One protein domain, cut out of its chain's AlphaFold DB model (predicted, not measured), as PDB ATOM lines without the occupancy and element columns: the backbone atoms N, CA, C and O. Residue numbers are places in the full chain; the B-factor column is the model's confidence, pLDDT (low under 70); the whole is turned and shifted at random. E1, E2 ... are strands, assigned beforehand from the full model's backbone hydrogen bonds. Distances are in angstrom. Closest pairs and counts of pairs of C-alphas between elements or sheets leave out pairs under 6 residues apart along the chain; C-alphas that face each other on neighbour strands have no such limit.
ATOM      1  N   VAL A   2     -84.897  27.900  -5.135       90.19
ATOM      2  CA  VAL A   2     -83.734  28.474  -5.820       90.19
ATOM      3  C   VAL A   2     -83.860  28.125  -7.295       90.19
ATOM      4  O   VAL A   2     -84.071  26.961  -7.629       90.19
ATOM      5  N   VAL A   3     -83.767  29.129  -8.163       88.62
ATOM      6  CA  VAL A   3     -83.833  28.959  -9.617       88.62
ATOM      7  C   VAL A   3     -82.447  29.214 -10.185       88.62
ATOM      8  O   VAL A   3     -81.855  30.261  -9.937       88.62
ATOM      9  N   THR A   4     -81.932  28.254 -10.940       89.44
ATOM     10  CA  THR A   4     -80.638  28.346 -11.618       89.44
ATOM     11  C   THR A   4     -80.824  28.031 -13.095       89.44
ATOM     12  O   THR A   4     -81.473  27.042 -13.438       89.44
ATOM     13  N   GLY A   5     -80.239  28.840 -13.969       82.69
ATOM     14  CA  GLY A   5     -80.292  28.659 -15.416       82.69
ATOM     15  C   GLY A   5     -79.062  29.264 -16.083       82.69
ATOM     16  O   GLY A   5     -78.343  30.057 -15.475       82.69
ATOM     17  N   SER A   6     -78.807  28.855 -17.320       81.12
ATOM     18  CA  SER A   6     -77.779  29.439 -18.180       81.12
ATOM     19  C   SER A   6     -78.333  30.620 -18.982       81.12
ATOM     20  O   SER A   6     -79.518  30.948 -18.897       81.12
ATOM     21  N   ARG A   7     -77.475  31.244 -19.799       80.00
ATOM     22  CA  ARG A   7     -77.903  32.233 -20.796       80.00
ATOM     23  C   ARG A   7     -78.957  31.606 -21.734       80.00
ATOM     24  O   ARG A   7     -78.842  30.408 -22.022       80.00
ATOM     25  N   PRO A   8     -79.962  32.372 -22.196       80.56
ATOM     26  CA  PRO A   8     -80.918  31.894 -23.189       80.56
ATOM     27  C   PRO A   8     -80.223  31.388 -24.461       80.56
ATOM     28  O   PRO A   8     -79.142  31.861 -24.812       80.56
ATOM     29  N   ASN A   9     -80.854  30.446 -25.169       77.50
ATOM     30  CA  ASN A   9     -80.315  29.874 -26.415       77.50
ATOM     31  C   ASN A   9     -80.140  30.920 -27.531       77.50
ATOM     32  O   ASN A   9     -79.271  30.796 -28.390       77.50
ATOM     33  N   ARG A  10     -80.987  31.952 -27.531       83.19
ATOM     34  CA  ARG A  10     -80.969  33.047 -28.501       83.19
ATOM     35  C   ARG A  10     -80.983  34.372 -27.770       83.19
ATOM     36  O   ARG A  10     -81.514  34.464 -26.671       83.19
ATOM     37  N   GLU A  11     -80.394  35.380 -28.383       86.81
ATOM     38  CA  GLU A  11     -80.383  36.742 -27.872       86.81
ATOM     39  C   GLU A  11     -80.441  37.689 -29.063       86.81
ATOM     40  O   GLU A  11     -79.837  37.423 -30.111       86.81
ATOM     41  N   LEU A  12     -81.185  38.782 -28.902       89.62
ATOM     42  CA  LEU A  12     -81.220  39.836 -29.899       89.62
ATOM     43  C   LEU A  12     -79.820  40.452 -29.997       89.62
ATOM     44  O   LEU A  12     -79.236  40.844 -28.987       89.62
ATOM     45  N   GLN A  13     -79.268  40.507 -31.206       88.69
ATOM     46  CA  GLN A  13     -77.920  41.030 -31.392       88.69
ATOM     47  C   GLN A  13     -77.869  42.527 -31.052       88.69
ATOM     48  O   GLN A  13     -78.790  43.265 -31.404       88.69
ATOM     49  N   PRO A  14     -76.797  43.009 -30.401       90.38
ATOM     50  CA  PRO A  14     -76.593  44.439 -30.228       90.38
ATOM     51  C   PRO A  14     -76.541  45.134 -31.590       90.38
ATOM     52  O   PRO A  14     -75.790  44.726 -32.477       90.38
ATOM     53  N   GLY A  15     -77.335  46.186 -31.760       91.69
ATOM     54  CA  GLY A  15     -77.423  46.889 -33.030       91.69
ATOM     55  C   GLY A  15     -78.487  47.974 -33.028       91.69
ATOM     56  O   GLY A  15     -79.134  48.250 -32.016       91.69
ATOM     57  N   MET A  16     -78.649  48.594 -34.192       93.38
ATOM     58  CA  MET A  16     -79.661  49.615 -34.413       93.38
ATOM     59  C   MET A  16     -80.979  48.961 -34.828       93.38
ATOM     60  O   MET A  16     -81.024  48.144 -35.745       93.38
ATOM     61  N   TYR A  17     -82.050  49.372 -34.161       94.00
ATOM     62  CA  TYR A  17     -83.430  48.996 -34.446       94.00
ATOM     63  C   TYR A  17     -84.273  50.264 -34.473       94.00
ATOM     64  O   TYR A  17     -83.866  51.299 -33.935       94.00
ATOM     65  N   PHE A  18     -85.450  50.200 -35.081       93.12
ATOM     66  CA  PHE A  18     -86.348  51.347 -35.119       93.12
ATOM     67  C   PHE A  18     -87.794  50.929 -34.902       93.12
ATOM     68  O   PHE A  18     -88.182  49.784 -35.124       93.12
ATOM     69  N   VAL A  19     -88.590  51.889 -34.454       92.56
ATOM     70  CA  VAL A  19     -90.031  51.758 -34.270       92.56
ATOM     71  C   VAL A  19     -90.675  52.858 -35.091       92.56
ATOM     72  O   VAL A  19     -90.182  53.989 -35.125       92.56
ATOM     73  N   ARG A  20     -91.767  52.531 -35.778       87.81
ATOM     74  CA  ARG A  20     -92.557  53.546 -36.468       87.81
ATOM     75  C   ARG A  20     -93.343  54.339 -35.431       87.81
ATOM     76  O   ARG A  20     -93.988  53.765 -34.563       87.81
ATOM     77  N   GLU A  21     -93.314  55.660 -35.537       84.75
ATOM     78  CA  GLU A  21     -94.094  56.514 -34.645       84.75
ATOM     79  C   GLU A  21     -95.586  56.135 -34.695       84.75
ATOM     80  O   GLU A  21     -96.156  55.933 -35.770       84.75
ATOM     81  N   GLY A  22     -96.199  55.973 -33.520       82.25
ATOM     82  CA  GLY A  22     -97.574  55.484 -33.377       82.25
ATOM     83  C   GLY A  22     -97.731  53.958 -33.385       82.25
ATOM     84  O   GLY A  22     -98.851  53.477 -33.221       82.25
ATOM     85  N   THR A  23     -96.651  53.185 -33.538       82.94
ATOM     86  CA  THR A  23     -96.670  51.722 -33.383       82.94
ATOM     87  C   THR A  23     -95.750  51.271 -32.246       82.94
ATOM     88  O   THR A  23     -94.899  52.017 -31.769       82.94
ATOM     89  N   HIS A  24     -95.937  50.030 -31.789       81.88
ATOM     90  CA  HIS A  24     -95.040  49.364 -30.833       81.88
ATOM     91  C   HIS A  24     -94.185  48.275 -31.494       81.88
ATOM     92  O   HIS A  24     -93.434  47.581 -30.816       81.88
ATOM     93  N   GLU A  25     -94.310  48.115 -32.813       85.69
ATOM     94  CA  GLU A  25     -93.615  47.085 -33.576       85.69
ATOM     95  C   GLU A  25     -92.171  47.518 -33.840       85.69
ATOM     96  O   GLU A  25     -91.917  48.478 -34.576       85.69
ATOM     97  N   ILE A  26     -91.229  46.795 -33.238       92.69
ATOM     98  CA  ILE A  26     -89.799  46.994 -33.463       92.69
ATOM     99  C   ILE A  26     -89.397  46.308 -34.763       92.69
ATOM    100  O   ILE A  26     -89.710  45.136 -34.984       92.69
ATOM    101  N   ARG A  27     -88.671  47.035 -35.608       91.94
ATOM    102  CA  ARG A  27     -88.157  46.572 -36.896       91.94
ATOM    103  C   ARG A  27     -86.636  46.606 -36.938       91.94
ATOM    104  O   ARG A  27     -85.993  47.416 -36.265       91.94
ATOM    105  N   GLY A  28     -86.070  45.711 -37.740       90.81
ATOM    106  CA  GLY A  28     -84.627  45.560 -37.917       90.81
ATOM    107  C   GLY A  28     -84.267  44.751 -39.161       90.81
ATOM    108  O   GLY A  28     -85.029  44.706 -40.126       90.81
ATOM    109  N   TYR A  29     -83.105  44.087 -39.110       86.50
ATOM    110  CA  TYR A  29     -82.521  43.282 -40.202       86.50
ATOM    111  C   TYR A  29     -82.129  44.077 -41.446       86.50
ATOM    112  O   TYR A  29     -81.957  43.515 -42.522       86.50
ATOM    113  N   ILE A  30     -81.947  45.381 -41.279       88.69
ATOM    114  CA  ILE A  30     -81.491  46.280 -42.328       88.69
ATOM    115  C   ILE A  30     -80.380  47.179 -41.791       88.69
ATOM    116  O   ILE A  30     -80.330  47.448 -40.586       88.69
ATOM    117  N   PRO A  31     -79.479  47.658 -42.658       89.56
ATOM    118  CA  PRO A  31     -78.456  48.609 -42.259       89.56
ATOM    119  C   PRO A  31     -79.077  49.941 -41.817       89.56
ATOM    120  O   PRO A  31     -79.720  50.638 -42.601       89.56
ATOM    121  N   GLY A 102     -87.173  46.819 -43.682       87.44
ATOM    122  CA  GLY A 102     -86.841  45.563 -43.050       87.44
ATOM    123  C   GLY A 102     -88.087  44.830 -42.580       87.44
ATOM    124  O   GLY A 102     -89.209  45.036 -43.060       87.44
ATOM    125  N   ARG A 103     -87.886  43.973 -41.585       87.44
ATOM    126  CA  ARG A 103     -88.942  43.134 -41.015       87.44
ATOM    127  C   ARG A 103     -89.095  43.379 -39.522       87.44
ATOM    128  O   ARG A 103     -88.172  43.843 -38.847       87.44
ATOM    129  N   ALA A 104     -90.297  43.104 -39.032       90.19
ATOM    130  CA  ALA A 104     -90.603  43.145 -37.612       90.19
ATOM    131  C   ALA A 104     -89.787  42.089 -36.866       90.19
ATOM    132  O   ALA A 104     -89.578  41.002 -37.389       90.19
ATOM    133  N   LEU A 105     -89.361  42.365 -35.635       91.06
ATOM    134  CA  LEU A 105     -88.665  41.358 -34.826       91.06
ATOM    135  C   LEU A 105     -89.532  40.117 -34.589       91.06
ATOM    136  O   LEU A 105     -89.037  39.000 -34.634       91.06
ATOM    137  N   THR A 106     -90.843  40.298 -34.438       89.69
ATOM    138  CA  THR A 106     -91.824  39.212 -34.291       89.69
ATOM    139  C   THR A 106     -91.975  38.332 -35.536       89.69
ATOM    140  O   THR A 106     -92.688  37.335 -35.488       89.69
ATOM    141  N   SER A 107     -91.329  38.664 -36.664       86.06
ATOM    142  CA  SER A 107     -91.253  37.732 -37.794       86.06
ATOM    143  C   SER A 107     -90.328  36.552 -37.510       86.06
ATOM    144  O   SER A 107     -90.475  35.505 -38.135       86.06
ATOM    145  N   ASP A 108     -89.356  36.717 -36.607       84.06
ATOM    146  CA  ASP A 108     -88.508  35.615 -36.175       84.06
ATOM    147  C   ASP A 108     -89.301  34.699 -35.226       84.06
ATOM    148  O   ASP A 108     -89.734  35.159 -34.171       84.06
ATOM    149  N   PRO A 109     -89.428  33.388 -35.517       79.44
ATOM    150  CA  PRO A 109     -90.295  32.487 -34.747       79.44
ATOM    151  C   PRO A 109     -89.951  32.332 -33.262       79.44
ATOM    152  O   PRO A 109     -90.747  31.792 -32.504       79.44
ATOM    153  N   TRP A 110     -88.750  32.740 -32.847       82.81
ATOM    154  CA  TRP A 110     -88.320  32.657 -31.451       82.81
ATOM    155  C   TRP A 110     -88.721  33.877 -30.621       82.81
ATOM    156  O   TRP A 110     -88.578  33.837 -29.399       82.81
ATOM    157  N   ILE A 111     -89.205  34.942 -31.260       89.56
ATOM    158  CA  ILE A 111     -89.657  36.172 -30.612       89.56
ATOM    159  C   ILE A 111     -91.185  36.156 -30.576       89.56
ATOM    160  O   ILE A 111     -91.831  36.311 -31.608       89.56
ATOM    161  N   GLU A 112     -91.755  36.015 -29.382       88.69
ATOM    162  CA  GLU A 112     -93.204  36.097 -29.171       88.69
ATOM    163  C   GLU A 112     -93.658  37.559 -29.243       88.69
ATOM    164  O   GLU A 112     -94.539  37.933 -30.017       88.69
ATOM    165  N   THR A 113     -93.003  38.423 -28.464       91.50
ATOM    166  CA  THR A 113     -93.253  39.866 -28.473       91.50
ATOM    167  C   THR A 113     -91.949  40.647 -28.356       91.50
ATOM    168  O   THR A 113     -90.978  40.204 -27.742       91.50
ATOM    169  N   ALA A 114     -91.913  41.840 -28.948       92.38
ATOM    170  CA  ALA A 114     -90.816  42.786 -28.788       92.38
ATOM    171  C   ALA A 114     -91.398  44.192 -28.627       92.38
ATOM    172  O   ALA A 114     -91.995  44.725 -29.562       92.38
ATOM    173  N   VAL A 115     -91.259  44.774 -27.435       90.31
ATOM    174  CA  VAL A 115     -91.929  46.028 -27.066       90.31
ATOM    175  C   VAL A 115     -90.919  47.046 -26.559       90.31
ATOM    176  O   VAL A 115     -90.144  46.776 -25.644       90.31
ATOM    177  N   TYR A 116     -90.966  48.244 -27.138       89.31
ATOM    178  CA  TYR A 116     -90.185  49.392 -26.692       89.31
ATOM    179  C   TYR A 116     -90.889  50.110 -25.533       89.31
ATOM    180  O   TYR A 116     -92.031  50.550 -25.677       89.31
ATOM    181  N   GLN A 117     -90.201  50.246 -24.395       86.62
ATOM    182  CA  GLN A 117     -90.702  50.878 -23.164       86.62
ATOM    183  C   GLN A 117     -89.941  52.172 -22.815       86.62
ATOM    184  O   GLN A 117     -89.876  52.600 -21.663       86.62
ATOM    185  N   GLY A 118     -89.356  52.833 -23.817       82.75
ATOM    186  CA  GLY A 118     -88.640  54.099 -23.649       82.75
ATOM    187  C   GLY A 118     -87.149  53.914 -23.372       82.75
ATOM    188  O   GLY A 118     -86.320  54.296 -24.190       82.75
ATOM    189  N   ARG A 119     -86.782  53.353 -22.215       89.81
ATOM    190  CA  ARG A 119     -85.359  53.130 -21.866       89.81
ATOM    191  C   ARG A 119     -84.866  51.724 -22.160       89.81
ATOM    192  O   ARG A 119     -83.662  51.518 -22.276       89.81
ATOM    193  N   ASP A 120     -85.787  50.788 -22.274       91.12
ATOM    194  CA  ASP A 120     -85.511  49.390 -22.521       91.12
ATOM    195  C   ASP A 120     -86.426  48.845 -23.617       91.12
ATOM    196  O   ASP A 120     -87.468  49.411 -23.969       91.12
ATOM    197  N   VAL A 121     -85.970  47.739 -24.188       90.75
ATOM    198  CA  VAL A 121     -86.728  46.920 -25.120       90.75
ATOM    199  C   VAL A 121     -86.922  45.572 -24.451       90.75
ATOM    200  O   VAL A 121     -85.951  44.864 -24.175       90.75
ATOM    201  N   ARG A 122     -88.178  45.210 -24.197       91.88
ATOM    202  CA  ARG A 122     -88.534  43.896 -23.671       91.88
ATOM    203  C   ARG A 122     -88.770  42.949 -24.838       91.88
ATOM    204  O   ARG A 122     -89.706  43.150 -25.609       91.88
ATOM    205  N   VAL A 123     -87.938  41.915 -24.933       91.94
ATOM    206  CA  VAL A 123     -88.110  40.802 -25.873       91.94
ATOM    207  C   VAL A 123     -88.605  39.594 -25.091       91.94
ATOM    208  O   VAL A 123     -87.950  39.135 -24.157       91.94
ATOM    209  N   GLU A 124     -89.778  39.097 -25.451       91.75
ATOM    210  CA  GLU A 124     -90.345  37.866 -24.923       91.75
ATOM    211  C   GLU A 124     -90.036  36.728 -25.882       91.75
ATOM    212  O   GLU A 124     -90.308  36.810 -27.079       91.75
ATOM    213  N   HIS A 125     -89.424  35.674 -25.357       89.12
ATOM    214  CA  HIS A 125     -89.032  34.536 -26.168       89.12
ATOM    215  C   HIS A 125     -90.207  33.564 -26.274       89.12
ATOM    216  O   HIS A 125     -90.733  33.133 -25.249       89.12
ATOM    217  N   ALA A 126     -90.561  33.174 -27.497       84.00
ATOM    218  CA  ALA A 126     -91.528  32.107 -27.753       84.00
ATOM    219  C   ALA A 126     -90.966  30.724 -27.368       84.00
ATOM    220  O   ALA A 126     -91.708  29.801 -27.039       84.00
ATOM    221  N   GLU A 127     -89.636  30.577 -27.385       77.19
ATOM    222  CA  GLU A 127     -88.927  29.348 -27.024       77.19
ATOM    223  C   GLU A 127     -87.790  29.609 -26.023       77.19
ATOM    224  O   GLU A 127     -87.069  30.606 -26.098       77.19
ATOM    225  N   GLY A 128     -87.597  28.691 -25.073       75.50
ATOM    226  CA  GLY A 128     -86.622  28.842 -23.993       75.50
ATOM    227  C   GLY A 128     -85.930  27.537 -23.609       75.50
ATOM    228  O   GLY A 128     -86.395  26.440 -23.910       75.50
ATOM    229  N   THR A 129     -84.793  27.656 -22.926       76.31
ATOM    230  CA  THR A 129     -84.077  26.512 -22.345       76.31
ATOM    231  C   THR A 129     -84.624  26.178 -20.965       76.31
ATOM    232  O   THR A 129     -85.054  27.062 -20.225       76.31
ATOM    233  N   SER A 130     -84.564  24.900 -20.586       79.62
ATOM    234  CA  SER A 130     -84.987  24.463 -19.253       79.62
ATOM    235  C   SER A 130     -84.175  25.140 -18.147       79.62
ATOM    236  O   SER A 130     -82.959  25.294 -18.250       79.62
ATOM    237  N   ILE A 131     -84.858  25.498 -17.062       84.44
ATOM    238  CA  ILE A 131     -84.258  26.016 -15.831       84.44
ATOM    239  C   ILE A 131     -84.271  24.928 -14.759       84.44
ATOM    240  O   ILE A 131     -85.191  24.113 -14.688       84.44
ATOM    241  N   SER A 132     -83.252  24.914 -13.908       85.12
ATOM    242  CA  SER A 132     -83.208  24.028 -12.747       85.12
ATOM    243  C   SER A 132     -83.825  24.732 -11.547       85.12
ATOM    244  O   SER A 132     -83.399  25.823 -11.166       85.12
ATOM    245  N   VAL A 133     -84.834  24.103 -10.952       88.19
ATOM    246  CA  VAL A 133     -85.527  24.609  -9.766       88.19
ATOM    247  C   VAL A 133     -85.242  23.678  -8.597       88.19
ATOM    248  O   VAL A 133     -85.653  22.519  -8.596       88.19
ATOM    249  N   TYR A 134     -84.575  24.204  -7.577       87.06
ATOM    250  CA  TYR A 134     -84.338  23.513  -6.318       87.06
ATOM    251  C   TYR A 134     -85.371  23.962  -5.284       87.06
ATOM    252  O   TYR A 134     -85.483  25.146  -4.944       87.06
ATOM    253  N   MET A 135     -86.139  23.006  -4.768       87.38
ATOM    254  CA  MET A 135     -87.147  23.241  -3.740       87.38
ATOM    255  C   MET A 135     -86.817  22.428  -2.492       87.38
ATOM    256  O   MET A 135     -86.743  21.203  -2.540       87.38
ATOM    257  N   THR A 136     -86.644  23.124  -1.373       89.31
ATOM    258  CA  THR A 136     -86.443  22.527  -0.052       89.31
ATOM    259  C   THR A 136     -87.758  22.613   0.715       89.31
ATOM    260  O   THR A 136     -88.384  23.671   0.729       89.31
ATOM    261  N   SER A 137     -88.185  21.506   1.315       89.12
ATOM    262  CA  SER A 137     -89.429  21.389   2.080       89.12
ATOM    263  C   SER A 137     -89.178  20.505   3.300       89.12
ATOM    264  O   SER A 137     -88.389  19.565   3.214       89.12
ATOM    265  N   GLU A 138     -89.842  20.797   4.421       92.44
ATOM    266  CA  GLU A 138     -89.769  19.989   5.649       92.44
ATOM    267  C   GLU A 138     -90.424  18.613   5.469       92.44
ATOM    268  O   GLU A 138     -89.995  17.619   6.052       92.44
ATOM    269  N   THR A 139     -91.450  18.544   4.619       91.56
ATOM    270  CA  THR A 139     -92.143  17.308   4.251       91.56
ATOM    271  C   THR A 139     -91.812  16.904   2.820       91.56
ATOM    272  O   THR A 139     -91.506  17.746   1.968       91.56
ATOM    273  N   ARG A 140     -91.881  15.596   2.535       85.12
ATOM    274  CA  ARG A 140     -91.608  15.054   1.198       85.12
ATOM    275  C   ARG A 140     -92.637  15.603   0.195       85.12
ATOM    276  O   ARG A 140     -93.818  15.283   0.327       85.12
ATOM    277  N   PRO A 141     -92.216  16.371  -0.827       84.06
ATOM    278  CA  PRO A 141     -93.145  16.933  -1.794       84.06
ATOM    279  C   PRO A 141     -93.725  15.836  -2.693       84.06
ATOM    280  O   PRO A 141     -93.010  14.937  -3.146       84.06
TER     281      PRO A 141
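AT A GLANCE: This is residues 2 to 31 and 102 to 141 of the 334 residues of an uncharacterized protein of Oesophagostomum dentatum (UniProt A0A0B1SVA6). With little regular structure, the printed part is a long rod: the E3-E4 hairpin near its middle, E2 toward one end, the antiparallel E1-E5 pair toward the other. The 70 printed residues include five named strands, E1 to E5 in chain order, and no named helix; the class is all strand, with 20 residues in strands. It is only just extended, close to loose: radius of gyration of the C-alphas 17.0 A, spans 55 by 22 by 18 A.

IN THESE COORDINATES: E3, residues 111 to 116, measures 13.8 A; E4, 121 to 125, 12.6 A. E2 is 26 to 28, E5 132 to 134. E1, 2 to 4, begins at C-alpha 2 (-83.734, 28.474, -5.820); C-alpha 134 is at (-84.338, 23.513, -6.318).

HOW THE PARTS SIT: Hairpin E3 and E4 is antiparallel, 170 degrees; N 115 and O 122, 2.9 A, are within hydrogen-bond range. The closest C-alphas of E2 and E3, Ile 26 and Ala 114, are 6.4 A apart. E1 and E5 are antiparallel, 161 degrees, with N 2 and O 134 at 2.8 A.

THE WHOLE: Residues 32 to 101 are cut out; C-alphas 31 and 102 are 9.0 A apart. The E1 to E2 link is long. No printed residue is under pLDDT 70.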